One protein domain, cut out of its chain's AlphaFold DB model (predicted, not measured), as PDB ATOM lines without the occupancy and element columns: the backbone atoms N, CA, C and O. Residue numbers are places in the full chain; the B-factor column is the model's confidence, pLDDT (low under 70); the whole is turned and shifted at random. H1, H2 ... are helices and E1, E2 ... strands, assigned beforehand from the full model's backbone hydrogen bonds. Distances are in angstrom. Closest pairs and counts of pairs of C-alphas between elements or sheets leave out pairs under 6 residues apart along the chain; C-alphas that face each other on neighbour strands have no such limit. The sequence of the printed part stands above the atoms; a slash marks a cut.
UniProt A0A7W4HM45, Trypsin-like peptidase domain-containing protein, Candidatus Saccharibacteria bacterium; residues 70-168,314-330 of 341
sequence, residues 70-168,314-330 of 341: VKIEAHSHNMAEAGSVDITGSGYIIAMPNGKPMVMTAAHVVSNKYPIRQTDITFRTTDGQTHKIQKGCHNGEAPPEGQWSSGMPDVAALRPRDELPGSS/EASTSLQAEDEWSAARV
ATOM      1  N   VAL A  70      12.622   7.978 -45.191       91.88
ATOM      2  CA  VAL A  70      13.092   6.856 -46.012       91.88
ATOM      3  C   VAL A  70      12.318   6.777 -47.323       91.88
ATOM      4  O   VAL A  70      11.155   7.169 -47.399       91.88
ATOM      5  N   LYS A  71      12.959   6.250 -48.363       91.00
ATOM      6  CA  LYS A  71      12.296   5.904 -49.623       91.00
ATOM      7  C   LYS A  71      11.828   4.456 -49.546       91.00
ATOM      8  O   LYS A  71      12.644   3.583 -49.270       91.00
ATOM      9  N   ILE A  72      10.550   4.194 -49.790       89.62
ATOM     10  CA  ILE A  72       9.986   2.841 -49.844       89.62
ATOM     11  C   ILE A  72      10.042   2.332 -51.283       89.62
ATOM     12  O   ILE A  72       9.665   3.041 -52.218       89.62
ATOM     13  N   GLU A  73      10.496   1.095 -51.446       87.94
ATOM     14  CA  GLU A  73      10.541   0.387 -52.722       87.94
ATOM     15  C   GLU A  73       9.853  -0.970 -52.530       87.94
ATOM     16  O   GLU A  73      10.314  -1.810 -51.750       87.94
ATOM     17  N   ALA A  74       8.721  -1.165 -53.209       81.56
ATOM     18  CA  ALA A  74       7.934  -2.390 -53.159       81.56
ATOM     19  C   ALA A  74       7.808  -2.997 -54.559       81.56
ATOM     20  O   ALA A  74       7.352  -2.342 -55.496       81.56
ATOM     21  N   HIS A  75       8.189  -4.265 -54.701       80.88
ATOM     22  CA  HIS A  75       8.070  -4.974 -55.972       80.88
ATOM     23  C   HIS A  75       6.750  -5.739 -56.023       80.88
ATOM     24  O   HIS A  75       6.539  -6.704 -55.281       80.88
ATOM     25  N   SER A  76       5.861  -5.307 -56.915       69.56
ATOM     26  CA  SER A  76       4.586  -5.980 -57.141       69.56
ATOM     27  C   SER A  76       4.681  -7.004 -58.266       69.56
ATOM     28  O   SER A  76       5.336  -6.782 -59.288       69.56
ATOM     29  N   HIS A  77       4.001  -8.136 -58.081       65.06
ATOM     30  CA  HIS A  77       3.970  -9.232 -59.046       65.06
ATOM     31  C   HIS A  77       2.618  -9.262 -59.742       65.06
ATOM     32  O   HIS A  77       1.610  -9.647 -59.145       65.06
ATOM     33  N   ASN A  78       2.581  -8.920 -61.029       62.50
ATOM     34  CA  ASN A  78       1.396  -9.161 -61.836       62.50
ATOM     35  C   ASN A  78       1.394 -10.625 -62.294       62.50
ATOM     36  O   ASN A  78       1.948 -10.985 -63.337       62.50
ATOM     37  N   MET A  79       0.744 -11.482 -61.503       53.09
ATOM     38  CA  MET A  79       0.611 -12.909 -61.812       53.09
ATOM     39  C   MET A  79      -0.160 -13.180 -63.116       53.09
ATOM     40  O   MET A  79      -0.027 -14.271 -63.668       53.09
ATOM     41  N   ALA A  80      -0.945 -12.218 -63.616       52.34
ATOM     42  CA  ALA A  80      -1.738 -12.369 -64.836       52.34
ATOM     43  C   ALA A  80      -0.961 -12.025 -66.121       52.34
ATOM     44  O   ALA A  80      -1.268 -12.584 -67.172       52.34
ATOM     45  N   GLU A  81       0.049 -11.153 -66.054       48.28
ATOM     46  CA  GLU A  81       0.739 -10.626 -67.250       48.28
ATOM     47  C   GLU A  81       2.247 -10.926 -67.294       48.28
ATOM     48  O   GLU A  81       2.931 -10.463 -68.202       48.28
ATOM     49  N   ALA A  82       2.778 -11.715 -66.348       47.12
ATOM     50  CA  ALA A  82       4.217 -12.003 -66.235       47.12
ATOM     51  C   ALA A  82       5.089 -10.727 -66.238       47.12
ATOM     52  O   ALA A  82       6.214 -10.726 -66.740       47.12
ATOM     53  N   GLY A  83       4.548  -9.642 -65.682       51.03
ATOM     54  CA  GLY A  83       5.229  -8.368 -65.485       51.03
ATOM     55  C   GLY A  83       5.361  -8.052 -63.998       51.03
ATOM     56  O   GLY A  83       4.508  -8.431 -63.195       51.03
ATOM     57  N   SER A  84       6.428  -7.353 -63.629       56.88
ATOM     58  CA  SER A  84       6.599  -6.754 -62.305       56.88
ATOM     59  C   SER A  84       6.479  -5.238 -62.417       56.88
ATOM     60  O   SER A  84       6.952  -4.654 -63.393       56.88
ATOM     61  N   VAL A  85       5.850  -4.602 -61.429       59.69
ATOM     62  CA  VAL A  85       5.813  -3.138 -61.321       59.69
ATOM     63  C   VAL A  85       6.463  -2.741 -60.008       59.69
ATOM     64  O   VAL A  85       6.030  -3.179 -58.938       59.69
ATOM     65  N   ASP A  86       7.489  -1.903 -60.106       69.88
ATOM     66  CA  ASP A  86       8.134  -1.297 -58.949       69.88
ATOM     67  C   ASP A  86       7.294  -0.110 -58.490       69.88
ATOM     68  O   ASP A  86       7.037   0.830 -59.244       69.88
ATOM     69  N   ILE A  87       6.842  -0.172 -57.244       70.75
ATOM     70  CA  ILE A  87       6.097   0.892 -56.587       70.75
ATOM     71  C   ILE A  87       7.080   1.634 -55.703       70.75
ATOM     72  O   ILE A  87       7.795   1.035 -54.895       70.75
ATOM     73  N   THR A  88       7.112   2.949 -55.867       77.19
ATOM     74  CA  THR A  88       7.926   3.828 -55.039       77.19
ATOM     75  C   THR A  88       7.027   4.711 -54.196       77.19
ATOM     76  O   THR A  88       5.978   5.178 -54.644       77.19
ATOM     77  N   GLY A  89       7.445   4.909 -52.956       80.44
ATOM     78  CA  GLY A  89       6.802   5.804 -52.016       80.44
ATOM     79  C   GLY A  89       7.812   6.339 -51.014       80.44
ATOM     80  O   GLY A  89       9.023   6.139 -51.136       80.44
ATOM     81  N   SER A  90       7.295   6.985 -49.989       88.69
ATOM     82  CA  SER A  90       8.054   7.542 -48.881       88.69
ATOM     83  C   SER A  90       7.616   6.895 -47.576       88.69
ATOM     84  O   SER A  90       6.535   6.330 -47.479       88.69
ATOM     85  N   GLY A  91       8.469   6.961 -46.569       92.06
ATOM     86  CA  GLY A  91       8.175   6.511 -45.219       92.06
ATOM     87  C   GLY A  91       8.971   7.324 -44.213       92.06
ATOM     88  O   GLY A  91       9.875   8.070 -44.590       92.06
ATOM     89  N   TYR A  92       8.679   7.167 -42.929       93.50
ATOM     90  CA  TYR A  92       9.440   7.823 -41.870       93.50
ATOM     91  C   TYR A  92       9.595   6.946 -40.631       93.50
ATOM     92  O   TYR A  92       8.748   6.113 -40.315       93.50
ATOM     93  N   ILE A  93      10.715   7.129 -39.936       92.50
ATOM     94  CA  ILE A  93      11.103   6.370 -38.755       92.50
ATOM     95  C   ILE A  93      10.547   7.061 -37.507       92.50
ATOM     96  O   ILE A  93      10.873   8.217 -37.230       92.50
ATOM     97  N   ILE A  94       9.756   6.327 -36.725       86.88
ATOM     98  CA  ILE A  94       9.235   6.767 -35.425       86.88
ATOM     99  C   ILE A  94       9.910   6.029 -34.271       86.88
ATOM    100  O   ILE A  94      10.329   4.869 -34.395       86.88
ATOM    101  N   ALA A  95      10.030   6.722 -33.137       78.31
ATOM    102  CA  ALA A  95      10.510   6.124 -31.898       78.31
ATOM    103  C   ALA A  95       9.382   5.311 -31.263       78.31
ATOM    104  O   ALA A  95       8.310   5.844 -30.988       78.31
ATOM    105  N   MET A  96       9.651   4.041 -30.964       72.88
ATOM    106  CA  MET A  96       8.743   3.226 -30.159       72.88
ATOM    107  C   MET A  96       9.170   3.233 -28.687       72.88
ATOM    108  O   MET A  96      10.372   3.271 -28.402       72.88
ATOM    109  N   PRO A  97       8.227   3.084 -27.734       68.00
ATOM    110  CA  PRO A  97       8.541   3.007 -26.303       68.00
ATOM    111  C   PRO A  97       9.535   1.895 -25.932       68.00
ATOM    112  O   PRO A  97      10.263   2.011 -24.951       68.00
ATOM    113  N   ASN A  98       9.590   0.816 -26.719       70.94
ATOM    114  CA  ASN A  98      10.510  -0.307 -26.518       70.94
ATOM    115  C   ASN A  98      11.913  -0.087 -27.129       70.94
ATOM    116  O   ASN A  98      12.719  -1.017 -27.154       70.94
ATOM    117  N   GLY A  99      12.193   1.112 -27.653       71.75
ATOM    118  CA  GLY A  99      13.473   1.493 -28.252       71.75
ATOM    119  C   GLY A  99      13.738   0.920 -29.647       71.75
ATOM    120  O   GLY A  99      14.774   1.229 -30.231       71.75
ATOM    121  N   LYS A 100      12.836   0.099 -30.206       80.00
ATOM    122  CA  LYS A 100      12.990  -0.447 -31.560       80.00
ATOM    123  C   LYS A 100      12.353   0.497 -32.581       80.00
ATOM    124  O   LYS A 100      11.154   0.750 -32.473       80.00
ATOM    125  N   PRO A 101      13.097   0.986 -33.584       83.75
ATOM    126  CA  PRO A 101      12.529   1.875 -34.585       83.75
ATOM    127  C   PRO A 101      11.451   1.162 -35.402       83.75
ATOM    128  O   PRO A 101      11.501  -0.053 -35.633       83.75
ATOM    129  N   MET A 102      10.481   1.939 -35.863       89.88
ATOM    130  CA  MET A 102       9.447   1.492 -36.784       89.88
ATOM    131  C   MET A 102       9.379   2.449 -37.962       89.88
ATOM    132  O   MET A 102       9.544   3.650 -37.778       89.88
ATOM    133  N   VAL A 103       9.151   1.914 -39.157       93.56
ATOM    134  CA  VAL A 103       8.945   2.707 -40.367       93.56
ATOM    135  C   VAL A 103       7.448   2.777 -40.637       93.56
ATOM    136  O   VAL A 103       6.801   1.745 -40.802       93.56
ATOM    137  N   MET A 104       6.913   3.988 -40.681       93.12
ATOM    138  CA  MET A 104       5.542   4.268 -41.093       93.12
ATOM    139  C   MET A 104       5.529   4.638 -42.576       93.12
ATOM    140  O   MET A 104       6.449   5.298 -43.052       93.12
ATOM    141  N   THR A 105       4.508   4.202 -43.308       91.19
ATOM    142  CA  THR A 105       4.284   4.536 -44.724       91.19
ATOM    143  C   THR A 105       2.790   4.477 -45.039       91.19
ATOM    144  O   THR A 105       2.003   3.966 -44.244       91.19
ATOM    145  N   ALA A 106       2.381   4.966 -46.207       82.88
ATOM    146  CA  ALA A 106       1.020   4.783 -46.691       82.88
ATOM    147  C   ALA A 106       0.770   3.317 -47.078       82.88
ATOM    148  O   ALA A 106       1.655   2.653 -47.633       82.88
ATOM    149  N   ALA A 107      -0.433   2.808 -46.800       81.50
ATOM    150  CA  ALA A 107      -0.785   1.419 -47.078       81.50
ATOM    151  C   ALA A 107      -0.759   1.130 -48.580       81.50
ATOM    152  O   ALA A 107      -0.199   0.113 -48.979       81.50
ATOM    153  N   HIS A 108      -1.244   2.046 -49.428       77.44
ATOM    154  CA  HIS A 108      -1.217   1.862 -50.888       77.44
ATOM    155  C   HIS A 108       0.180   1.703 -51.501       77.44
ATOM    156  O   HIS A 108       0.292   1.260 -52.644       77.44
ATOM    157  N   VAL A 109       1.239   2.095 -50.788       78.25
ATOM    158  CA  VAL A 109       2.623   1.932 -51.256       78.25
ATOM    159  C   VAL A 109       3.072   0.476 -51.122       78.25
ATOM    160  O   VAL A 109       3.845  -0.011 -51.942       78.25
ATOM    161  N   VAL A 110       2.580  -0.233 -50.102       79.38
ATOM    162  CA  VAL A 110       3.033  -1.586 -49.730       79.38
ATOM    163  C   VAL A 110       1.954  -2.661 -49.846       79.38
ATOM    164  O   VAL A 110       2.255  -3.849 -49.763       79.38
ATOM    165  N   SER A 111       0.707  -2.252 -50.056       74.31
ATOM    166  CA  SER A 111      -0.454  -3.092 -50.312       74.31
ATOM    167  C   SER A 111      -1.347  -2.390 -51.328       74.31
ATOM    168  O   SER A 111      -2.031  -1.411 -51.018       74.31
ATOM    169  N   ASN A 112      -1.347  -2.877 -52.564       67.00
ATOM    170  CA  ASN A 112      -2.169  -2.317 -53.625       67.00
ATOM    171  C   ASN A 112      -2.849  -3.415 -54.447       67.00
ATOM    172  O   ASN A 112      -2.747  -4.598 -54.137       67.00
ATOM    173  N   LYS A 113      -3.526  -3.007 -55.527       62.81
ATOM    174  CA  LYS A 113      -4.214  -3.911 -56.462       62.81
ATOM    175  C   LYS A 113      -3.323  -5.051 -56.979       62.81
ATOM    176  O   LYS A 113      -3.843  -6.087 -57.393       62.81
ATOM    177  N   TYR A 114      -2.006  -4.853 -57.008       66.62
ATOM    178  CA  TYR A 114      -1.054  -5.878 -57.386       66.62
ATOM    179  C   TYR A 114      -0.521  -6.607 -56.145       66.62
ATOM    180  O   TYR A 114      -0.102  -5.979 -55.177       66.62
ATOM    181  N   PRO A 115      -0.474  -7.944 -56.184       71.06
ATOM    182  CA  PRO A 115       0.143  -8.753 -55.146       71.06
ATOM    183  C   PRO A 115       1.575  -8.299 -54.774       71.06
ATOM    184  O   PRO A 115       2.495  -8.427 -55.588       71.06
ATOM    185  N   ILE A 116       1.787  -7.814 -53.543       77.06
ATOM    186  CA  ILE A 116       3.108  -7.468 -52.982       77.06
ATOM    187  C   ILE A 116       3.415  -8.425 -51.831       77.06
ATOM    188  O   ILE A 116       2.643  -8.550 -50.880       77.06
ATOM    189  N   ARG A 117       4.562  -9.106 -51.901       83.69
ATOM    190  CA  ARG A 117       5.041  -9.960 -50.805       83.69
ATOM    191  C   ARG A 117       5.780  -9.118 -49.780       83.69
ATOM    192  O   ARG A 117       6.553  -8.238 -50.145       83.69
ATOM    193  N   GLN A 118       5.674  -9.481 -48.506       86.00
ATOM    194  CA  GLN A 118       6.433  -8.830 -47.437       86.00
ATOM    195  C   GLN A 118       7.950  -8.814 -47.707       86.00
ATOM    196  O   GLN A 118       8.633  -7.839 -47.412       86.00
ATOM    197  N   THR A 119       8.493  -9.886 -48.294       84.38
ATOM    198  CA  THR A 119       9.930 -10.000 -48.607       84.38
ATOM    199  C   THR A 119      10.400  -9.082 -49.727       84.38
ATOM    200  O   THR A 119      11.608  -8.943 -49.925       84.38
ATOM    201  N   ASP A 120       9.453  -8.508 -50.461       87.31
ATOM    202  CA  ASP A 120       9.683  -7.689 -51.643       87.31
ATOM    203  C   ASP A 120       9.491  -6.199 -51.336       87.31
ATOM    204  O   ASP A 120       9.519  -5.368 -52.241       87.31
ATOM    205  N   ILE A 121       9.317  -5.871 -50.051       89.75
ATOM    206  CA  ILE A 121       9.299  -4.513 -49.525       89.75
ATOM    207  C   ILE A 121      10.672  -4.217 -48.931       89.75
ATOM    208  O   ILE A 121      11.164  -4.906 -48.027       89.75
ATOM    209  N   THR A 122      11.287  -3.154 -49.428       91.81
ATOM    210  CA  THR A 122      12.532  -2.598 -48.909       91.81
ATOM    211  C   THR A 122      12.371  -1.106 -48.681       91.81
ATOM    212  O   THR A 122      11.426  -0.478 -49.160       91.81
ATOM    213  N   PHE A 123      13.290  -0.530 -47.920       91.31
ATOM    214  CA  PHE A 123      13.375   0.913 -47.797       91.31
ATOM    215  C   PHE A 123      14.824   1.367 -47.807       91.31
ATOM    216  O   PHE A 123      15.724   0.612 -47.439       91.31
ATOM    217  N   ARG A 124      15.044   2.602 -48.239       89.38
ATOM    218  CA  ARG A 124      16.366   3.204 -48.334       89.38
ATOM    219  C   ARG A 124      16.448   4.455 -47.468       89.38
ATOM    220  O   ARG A 124      15.585   5.327 -47.563       89.38
ATOM    221  N   THR A 125      17.464   4.531 -46.617       87.75
ATOM    222  CA  THR A 125      17.763   5.682 -45.750       87.75
ATOM    223  C   THR A 125      18.576   6.726 -46.503       87.75
ATOM    224  O   THR A 125      19.310   6.387 -47.422       87.75
ATOM    225  N   THR A 126      18.489   8.002 -46.129       83.25
ATOM    226  CA  THR A 126      19.140   9.125 -46.845       83.25
ATOM    227  C   THR A 126      20.658   9.004 -47.031       83.25
ATOM    228  O   THR A 126      21.208   9.631 -47.932       83.25
ATOM    229  N   ASP A 127      21.337   8.162 -46.250       81.25
ATOM    230  CA  ASP A 127      22.751   7.802 -46.424       81.25
ATOM    231  C   ASP A 127      23.010   6.800 -47.573       81.25
ATOM    232  O   ASP A 127      24.155   6.454 -47.863       81.25
ATOM    233  N   GLY A 128      21.954   6.345 -48.250       80.75
ATOM    234  CA  GLY A 128      21.989   5.437 -49.388       80.75
ATOM    235  C   GLY A 128      21.842   3.957 -49.039       80.75
ATOM    236  O   GLY A 128      21.775   3.149 -49.969       80.75
ATOM    237  N   GLN A 129      21.770   3.583 -47.756       85.25
ATOM    238  CA  GLN A 129      21.661   2.180 -47.354       85.25
ATOM    239  C   GLN A 129      20.269   1.609 -47.628       85.25
ATOM    240  O   GLN A 129      19.252   2.249 -47.379       85.25
ATOM    241  N   THR A 130      20.228   0.377 -48.140       88.94
ATOM    242  CA  THR A 130      18.986  -0.368 -48.371       88.94
ATOM    243  C   THR A 130      18.762  -1.366 -47.247       88.94
ATOM    244  O   THR A 130      19.615  -2.210 -46.969       88.94
ATOM    245  N   HIS A 131      17.568  -1.336 -46.672       90.75
ATOM    246  CA  HIS A 131      17.145  -2.193 -45.579       90.75
ATOM    247  C   HIS A 131      15.938  -3.034 -45.985       90.75
ATOM    248  O   HIS A 131      15.065  -2.614 -46.747       90.75
ATOM    249  N   LYS A 132      15.883  -4.248 -45.442       92.38
ATOM    250  CA  LYS A 132      14.723  -5.133 -45.562       92.38
ATOM    251  C   LYS A 132      13.836  -4.983 -44.341       92.38
ATOM    252  O   LYS A 132      14.313  -4.666 -43.251       92.38
ATOM    253  N   ILE A 133      12.560  -5.300 -44.507       92.12
ATOM    254  CA  ILE A 133      11.652  -5.436 -43.373       92.12
ATOM    255  C   ILE A 133      11.712  -6.864 -42.813       92.12
ATOM    256  O   ILE A 133      11.909  -7.835 -43.546       92.12
ATOM    257  N   GLN A 134      11.573  -6.994 -41.497       88.38
ATOM    258  CA  GLN A 134      11.362  -8.274 -40.822       88.38
ATOM    259  C   GLN A 134       9.904  -8.707 -40.945       88.38
ATOM    260  O   GLN A 134       9.625  -9.871 -41.224       88.38
ATOM    261  N   LYS A 135       9.001  -7.762 -40.675       89.62
ATOM    262  CA  LYS A 135       7.550  -7.922 -40.681       89.62
ATOM    263  C   LYS A 135       6.863  -6.564 -40.796       89.62
ATOM    264  O   LYS A 135       7.509  -5.538 -40.578       89.62
ATOM    265  N   GLY A 136       5.569  -6.553 -41.075       89.88
ATOM    266  CA  GLY A 136       4.755  -5.344 -41.020       89.88
ATOM    267  C   GLY A 136       3.269  -5.662 -40.909       89.88
ATOM    268  O   GLY A 136       2.888  -6.827 -40.892       89.88
ATOM    269  N   CYS A 137       2.449  -4.620 -40.856       87.69
ATOM    270  CA  CYS A 137       1.003  -4.706 -41.016       87.69
ATOM    271  C   CYS A 137       0.488  -3.451 -41.730       87.69
ATOM    272  O   CYS A 137       1.195  -2.440 -41.790       87.69
ATOM    273  N   HIS A 138      -0.730  -3.496 -42.269       85.19
ATOM    274  CA  HIS A 138      -1.364  -2.326 -42.880       85.19
ATOM    275  C   HIS A 138      -2.853  -2.207 -42.540       85.19
ATOM    276  O   HIS A 138      -3.534  -3.198 -42.308       85.19
ATOM    277  N   ASN A 139      -3.363  -0.981 -42.543       77.31
ATOM    278  CA  ASN A 139      -4.778  -0.647 -42.524       77.31
ATOM    279  C   ASN A 139      -5.072   0.165 -43.786       77.31
ATOM    280  O   ASN A 139      -4.450   1.204 -44.004       77.31
ATOM    281  N   GLY A 140      -5.996  -0.336 -44.606       64.75
ATOM    282  CA  GLY A 140      -6.287   0.212 -45.930       64.75
ATOM    283  C   GLY A 140      -5.743  -0.624 -47.073       64.75
ATOM    284  O   GLY A 140      -4.688  -1.243 -46.961       64.75
ATOM    285  N   GLU A 141      -6.453  -0.610 -48.195       58.59
ATOM    286  CA  GLU A 141      -5.987  -1.141 -49.474       58.59
ATOM    287  C   GLU A 141      -6.342  -0.133 -50.566       58.59
ATOM    288  O   GLU A 141      -7.416   0.472 -50.533       58.59
ATOM    289  N   ALA A 142      -5.443   0.063 -51.534       55.41
ATOM    290  CA  ALA A 142      -5.727   0.933 -52.668       55.41
ATOM    291  C   ALA A 142      -6.958   0.413 -53.437       55.41
ATOM    292  O   ALA A 142      -6.911  -0.713 -53.940       55.41
ATOM    293  N   PRO A 143      -8.046   1.199 -53.574       51.44
ATOM    294  CA  PRO A 143      -9.230   0.730 -54.279       51.44
ATOM    295  C   PRO A 143      -8.902   0.432 -55.759       51.44
ATOM    296  O   PRO A 143      -8.148   1.189 -56.381       51.44
ATOM    297  N   PRO A 144      -9.485  -0.623 -56.367       43.88
ATOM    298  CA  PRO A 144      -9.118  -1.095 -57.709       43.88
ATOM    299  C   PRO A 144      -9.297  -0.090 -58.858       43.88
ATOM    300  O   PRO A 144      -8.712  -0.306 -59.927       43.88
ATOM    301  N   GLU A 145     -10.117   0.951 -58.653       46.41
ATOM    302  CA  GLU A 145     -10.525   1.958 -59.648       46.41
ATOM    303  C   GLU A 145     -10.573   3.389 -59.077       46.41
ATOM    304  O   GLU A 145     -11.467   4.161 -59.395       46.41
ATOM    305  N   GLY A 146      -9.591   3.759 -58.249       45.84
ATOM    306  CA  GLY A 146      -9.234   5.167 -58.041       45.84
ATOM    307  C   GLY A 146     -10.317   6.065 -57.431       45.84
ATOM    308  O   GLY A 146     -11.057   6.735 -58.136       45.84
ATOM    309  N   GLN A 147     -10.303   6.168 -56.107       44.81
ATOM    310  CA  GLN A 147     -10.365   7.415 -55.333       44.81
ATOM    311  C   GLN A 147     -10.260   6.992 -53.868       44.81
ATOM    312  O   GLN A 147     -11.120   6.275 -53.359       44.81
ATOM    313  N   TRP A 148      -9.172   7.383 -53.205       47.69
ATOM    314  CA  TRP A 148      -9.066   7.240 -51.759       47.69
ATOM    315  C   TRP A 148     -10.143   8.124 -51.125       47.69
ATOM    316  O   TRP A 148     -10.175   9.332 -51.363       47.69
ATOM    317  N   SER A 149     -11.077   7.516 -50.393       46.31
ATOM    318  CA  SER A 149     -12.062   8.263 -49.615       46.31
ATOM    319  C   SER A 149     -11.444   8.670 -48.279       46.31
ATOM    320  O   SER A 149     -10.607   7.957 -47.723       46.31
ATOM    321  N   SER A 150     -11.865   9.820 -47.752       46.62
ATOM    322  CA  SER A 150     -11.358  10.377 -46.490       46.62
ATOM    323  C   SER A 150     -11.458   9.398 -45.313       46.62
ATOM    324  O   SER A 150     -10.583   9.415 -44.455       46.62
ATOM    325  N   GLY A 151     -12.454   8.506 -45.315       50.88
ATOM    326  CA  GLY A 151     -12.720   7.564 -44.224       50.88
ATOM    327  C   GLY A 151     -12.015   6.214 -44.286       50.88
ATOM    328  O   GLY A 151     -12.262   5.377 -43.422       50.88
ATOM    329  N   MET A 152     -11.168   5.956 -45.288       59.97
ATOM    330  CA  MET A 152     -10.352   4.739 -45.292       59.97
ATOM    331  C   MET A 152      -9.001   5.007 -44.621       59.97
ATOM    332  O   MET A 152      -8.316   5.956 -45.021       59.97
ATOM    333  N   PRO A 153      -8.585   4.186 -43.639       68.31
ATOM    334  CA  PRO A 153      -7.217   4.249 -43.147       68.31
ATOM    335  C   PRO A 153      -6.274   3.906 -44.302       68.31
ATOM    336  O   PRO A 153      -6.589   3.027 -45.095       68.31
ATOM    337  N   ASP A 154      -5.157   4.620 -44.422       76.88
ATOM    338  CA  ASP A 154      -4.132   4.403 -45.454       76.88
ATOM    339  C   ASP A 154      -2.756   4.409 -44.793       76.88
ATOM    340  O   ASP A 154      -1.932   5.294 -45.027       76.88
ATOM    341  N   VAL A 155      -2.539   3.468 -43.876       83.44
ATOM    342  CA  VAL A 155      -1.335   3.411 -43.042       83.44
ATOM    343  C   VAL A 155      -0.773   2.003 -43.007       83.44
ATOM    344  O   VAL A 155      -1.493   1.033 -42.809       83.44
ATOM    345  N   ALA A 156       0.540   1.896 -43.131       88.12
ATOM    346  CA  ALA A 156       1.291   0.682 -42.901       88.12
ATOM    347  C   ALA A 156       2.433   0.934 -41.917       88.12
ATOM    348  O   ALA A 156       3.118   1.957 -41.964       88.12
ATOM    349  N   ALA A 157       2.633  -0.038 -41.036       91.62
ATOM    350  CA  ALA A 157       3.708  -0.078 -40.062       91.62
ATOM    351  C   ALA A 157       4.663  -1.213 -40.429       91.62
ATOM    352  O   ALA A 157       4.250  -2.363 -40.590       91.62
ATOM    353  N   LEU A 158       5.950  -0.905 -40.546       93.38
ATOM    354  CA  LEU A 158       6.987  -1.839 -40.965       93.38
ATOM    355  C   LEU A 158       8.087  -1.909 -39.907       93.38
ATOM    356  O   LEU A 158       8.573  -0.893 -39.408       93.38
ATOM    357  N   ARG A 159       8.529  -3.124 -39.580       91.44
ATOM    358  CA  ARG A 159       9.668  -3.357 -38.692       91.44
ATOM    359  C   ARG A 159      10.925  -3.597 -39.529       91.44
ATOM    360  O   ARG A 159      10.955  -4.587 -40.262       91.44
ATOM    361  N   PRO A 160      11.969  -2.759 -39.406       90.88
ATOM    362  CA  PRO A 160      13.279  -3.050 -39.978       90.88
ATOM    363  C   PRO A 160      13.812  -4.412 -39.529       90.88
ATOM    364  O   PRO A 160      13.620  -4.812 -38.381       90.88
ATOM    365  N   ARG A 161      14.477  -5.131 -40.437       87.75
ATOM    366  CA  ARG A 161      15.169  -6.386 -40.119       87.75
ATOM    367  C   ARG A 161      16.444  -6.163 -39.321       87.75
ATOM    368  O   ARG A 161      16.747  -6.954 -38.431       87.75
ATOM    369  N   ASP A 162      17.156  -5.106 -39.668       85.06
ATOM    370  CA  ASP A 162      18.456  -4.763 -39.116       85.06
ATOM    371  C   ASP A 162      18.347  -3.449 -38.328       85.06
ATOM    372  O   ASP A 162      17.371  -2.704 -38.463       85.06
ATOM    373  N   GLU A 163      19.340  -3.171 -37.484       82.56
ATOM    374  CA  GLU A 163      19.443  -1.875 -36.812       82.56
ATOM    375  C   GLU A 163      19.587  -0.740 -37.835       82.56
ATOM    376  O   GLU A 163      20.132  -0.926 -38.925       82.56
ATOM    377  N   LEU A 164      19.110   0.449 -37.463       85.12
ATOM    378  CA  LEU A 164      19.186   1.660 -38.281       85.12
ATOM    379  C   LEU A 164      20.182   2.648 -37.651       85.12
ATOM    380  O   LEU A 164      19.759   3.598 -36.978       85.12
ATOM    381  N   PRO A 165      21.504   2.415 -37.786       73.56
ATOM    382  CA  PRO A 165      22.512   3.269 -37.172       73.56
ATOM    383  C   PRO A 165      22.433   4.686 -37.743       73.56
ATOM    384  O   PRO A 165      22.321   4.876 -38.949       73.56
ATOM    385  N   GLY A 166      22.495   5.689 -36.867       73.19
ATOM    386  CA  GLY A 166      22.401   7.093 -37.276       73.19
ATOM    387  C   GLY A 166      20.991   7.562 -37.643       73.19
ATOM    388  O   GLY A 166      20.849   8.709 -38.056       73.19
ATOM    389  N   SER A 167      19.959   6.725 -37.471       78.06
ATOM    390  CA  SER A 167      18.579   7.205 -37.539       78.06
ATOM    391  C   SER A 167      18.226   8.050 -36.315       78.06
ATOM    392  O   SER A 167      18.674   7.775 -35.200       78.06
ATOM    393  N   SER A 168      17.394   9.066 -36.534       83.50
ATOM    394  CA  SER A 168      16.872   9.948 -35.487       83.50
ATOM    395  C   SER A 168      15.352   9.848 -35.492       83.50
ATOM    396  O   SER A 168      14.710  10.570 -36.249       83.50
ATOM    397  N   GLU A 314      -2.222   3.365 -34.034       77.50
ATOM    398  CA  GLU A 314      -2.909   2.075 -34.112       77.50
ATOM    399  C   GLU A 314      -2.069   1.022 -34.825       77.50
ATOM    400  O   GLU A 314      -1.809  -0.053 -34.276       77.50
ATOM    401  N   ALA A 315      -1.582   1.354 -36.024       79.12
ATOM    402  CA  ALA A 315      -0.751   0.454 -36.810       79.12
ATOM    403  C   ALA A 315       0.549   0.095 -36.068       79.12
ATOM    404  O   ALA A 315       0.937  -1.076 -36.002       79.12
ATOM    405  N   SER A 316       1.193   1.080 -35.433       79.88
ATOM    406  CA  SER A 316       2.431   0.844 -34.687       79.88
ATOM    407  C   SER A 316       2.227   0.025 -33.410       79.88
ATOM    408  O   SER A 316       2.993  -0.907 -33.137       79.88
ATOM    409  N   THR A 317       1.152   0.288 -32.666       80.69
ATOM    410  CA  THR A 317       0.781  -0.487 -31.472       80.69
ATOM    411  C   THR A 317       0.427  -1.927 -31.839       80.69
ATOM    412  O   THR A 317       0.842  -2.856 -31.146       80.69
ATOM    413  N   SER A 318      -0.268  -2.138 -32.961       79.81
ATOM    414  CA  SER A 318      -0.574  -3.476 -33.477       79.81
ATOM    415  C   SER A 318       0.681  -4.299 -33.709       79.81
ATOM    416  O   SER A 318       0.803  -5.420 -33.213       79.81
ATOM    417  N   LEU A 319       1.638  -3.739 -34.448       79.69
ATOM    418  CA  LEU A 319       2.855  -4.460 -34.795       79.69
ATOM    419  C   LEU A 319       3.712  -4.765 -33.555       79.69
ATOM    420  O   LEU A 319       4.387  -5.801 -33.502       79.69
ATOM    421  N   GLN A 320       3.672  -3.878 -32.553       78.00
ATOM    422  CA  GLN A 320       4.311  -4.091 -31.257       78.00
ATOM    423  C   GLN A 320       3.627  -5.199 -30.442       78.00
ATOM    424  O   GLN A 320       4.324  -6.069 -29.921       78.00
ATOM    425  N   ALA A 321       2.297  -5.219 -30.350       71.19
ATOM    426  CA  ALA A 321       1.569  -6.246 -29.601       71.19
ATOM    427  C   ALA A 321       1.865  -7.661 -30.134       71.19
ATOM    428  O   ALA A 321       2.041  -8.609 -29.365       71.19
ATOM    429  N   GLU A 322       2.016  -7.804 -31.451       68.94
ATOM    430  CA  GLU A 322       2.440  -9.064 -32.061       68.94
ATOM    431  C   GLU A 322       3.868  -9.482 -31.678       68.94
ATOM    432  O   GLU A 322       4.136 -10.679 -31.553       68.94
ATOM    433  N   ASP A 323       4.797  -8.532 -31.493       68.25
ATOM    434  CA  ASP A 323       6.150  -8.842 -31.001       68.25
ATOM    435  C   ASP A 323       6.095  -9.412 -29.585       68.25
ATOM    436  O   ASP A 323       6.737 -10.424 -29.294       68.25
ATOM    437  N   GLU A 324       5.318  -8.775 -28.712       62.41
ATOM    438  CA  GLU A 324       5.169  -9.178 -27.316       62.41
ATOM    439  C   GLU A 324       4.501 -10.552 -27.207       62.41
ATOM    440  O   GLU A 324       4.972 -11.420 -26.465       62.41
ATOM    441  N   TRP A 325       3.464 -10.803 -28.009       54.47
ATOM    442  CA  TRP A 325       2.792 -12.100 -28.033       54.47
ATOM    443  C   TRP A 325       3.685 -13.219 -28.585       54.47
ATOM    444  O   TRP A 325       3.712 -14.326 -28.039       54.47
ATOM    445  N   SER A 326       4.471 -12.921 -29.624       57.97
ATOM    446  CA  SER A 326       5.451 -13.858 -30.181       57.97
ATOM    447  C   SER A 326       6.550 -14.192 -29.168       57.97
ATOM    448  O   SER A 326       6.891 -15.361 -28.990       57.97
ATOM    449  N   ALA A 327       7.064 -13.191 -28.447       56.66
ATOM    450  CA  ALA A 327       8.057 -13.389 -27.395       56.66
ATOM    451  C   ALA A 327       7.503 -14.226 -26.228       56.66
ATOM    452  O   ALA A 327       8.169 -15.154 -25.769       56.66
ATOM    453  N   ALA A 328       6.270 -13.958 -25.787       53.84
ATOM    454  CA  ALA A 328       5.615 -14.728 -24.732       53.84
ATOM    455  C   ALA A 328       5.446 -16.209 -25.111       53.84
ATOM    456  O   ALA A 328       5.693 -17.082 -24.280       53.84
ATOM    457  N   ARG A 329       5.093 -16.514 -26.369       50.38
ATOM    458  CA  ARG A 329       5.034 -17.900 -26.868       50.38
ATOM    459  C   ARG A 329       6.388 -18.595 -26.821       50.38
ATOM    460  O   ARG A 329       6.467 -19.701 -26.301       50.38
ATOM    461  N   VAL A 330       7.449 -17.935 -27.289       50.09
ATOM    462  CA  VAL A 330       8.813 -18.489 -27.224       50.09
ATOM    463  C   VAL A 330       9.217 -18.764 -25.774       50.09
ATOM    464  O   VAL A 330       9.789 -19.812 -25.489       50.09
TER     465      VAL A 330
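Overview. This is residues 70 to 168 and 314 to 330 of the 341 residues of the protein "Trypsin-like peptidase domain-containing protein" of Candidatus Saccharibacteria bacterium (UniProt A0A7W4HM45). A small closed barrel of six antiparallel strands makes the body, with helix H2 slanting over E5 and E6 on its outside and the last residues of H2, 324 to 330, sticking out free. The four-residue H1 packs at one end of the barrel, near E1, E2, E5 and E6, and a long loop, residues 140 to 154, joins E5 to E6. The printed part has 116 residues with six named strands and two named helices, in the order E1 E2 E3 H1 E4 E5 E6 H2; round the ring run E1 E2 E3 E6 E5 E4 and back to E1. The class is mixed, helices and strands; the whole is compact, with a radius of gyration of the C-alphas of 14.7 A and spans of 41 by 33 by 30 A.

Along the chain. E1 is residues 70 to 78, 25.4 A long, from C-alpha 70 at (13.092, 6.856, -46.012). E2, residues 83 to 94, is the longest strand at 33.9 A, and E3 is residues 102 to 105, 9.9 A. E4, residues 116 to 125, 21.0 A, bends by 73 degrees at residue 119. E5, residues 130 to 139, 24.5 A, bends by 76 degrees at residue 134. E6 is residues 155 to 160, 16.3 A, and H1 is residues 107 to 110, 5.5 A. H2, residues 314 to 330, 24.7 A, ends with C-alpha 330 at (8.813, -18.489, -27.224).

Arrangement. Two meanders, each strand the antiparallel neighbour of the one before, are E1 E2 E3 and E4 E5 E6. In the hairpin E1 and E2, N 72 and O 89 are 2.8 A apart, within hydrogen-bond range. E2 pairs with E1 over residues 83 to 91 and with E3 over 91 to 94, where N 92 and O 104 are 2.9 A apart. Between E3 and E6, N 103 and O 158 are 2.9 A apart; between E6 and E5, N 157 and O 137, 2.9 A; between E5 and E4, N 131 and O 123, 2.8 A. E4 and E1 close the ring, with N 73 and O 122 at 2.9 A. H2 is on the barrel, outside it, at a height over the sheet of 10.4 A; on the local plane it runs slantwise to the strands, at 54 degrees to E5. The closest C-alphas of H2 and E6 are those of Ala 315 and Ala 157, 5.5 A apart. H1 is also on the barrel and outside it, over none of the strands, at a height of 4.9 A; its closest C-alpha to E6 is that of Ala 107, 4.5 A from that of Val 155. H1 and H2 are apart. Each O i to N i+4 pair of H2 is within hydrogen-bond range; H1 is too short for such a pair.

Size, cuts and confidence. The two C-alphas farthest apart, those of Glu 81 and Pro 97, are 43.9 A apart. Residues 169 to 313 are cut out, and C-alphas 168 and 314 are 21.3 A apart across the cut. Of the links that are printed whole, E5 to E6 is long. The mean pLDDT of the printed part is 75.0; 38 residues are under 70, among them residues 76 to 86, 140 to 153 and 322 to 330.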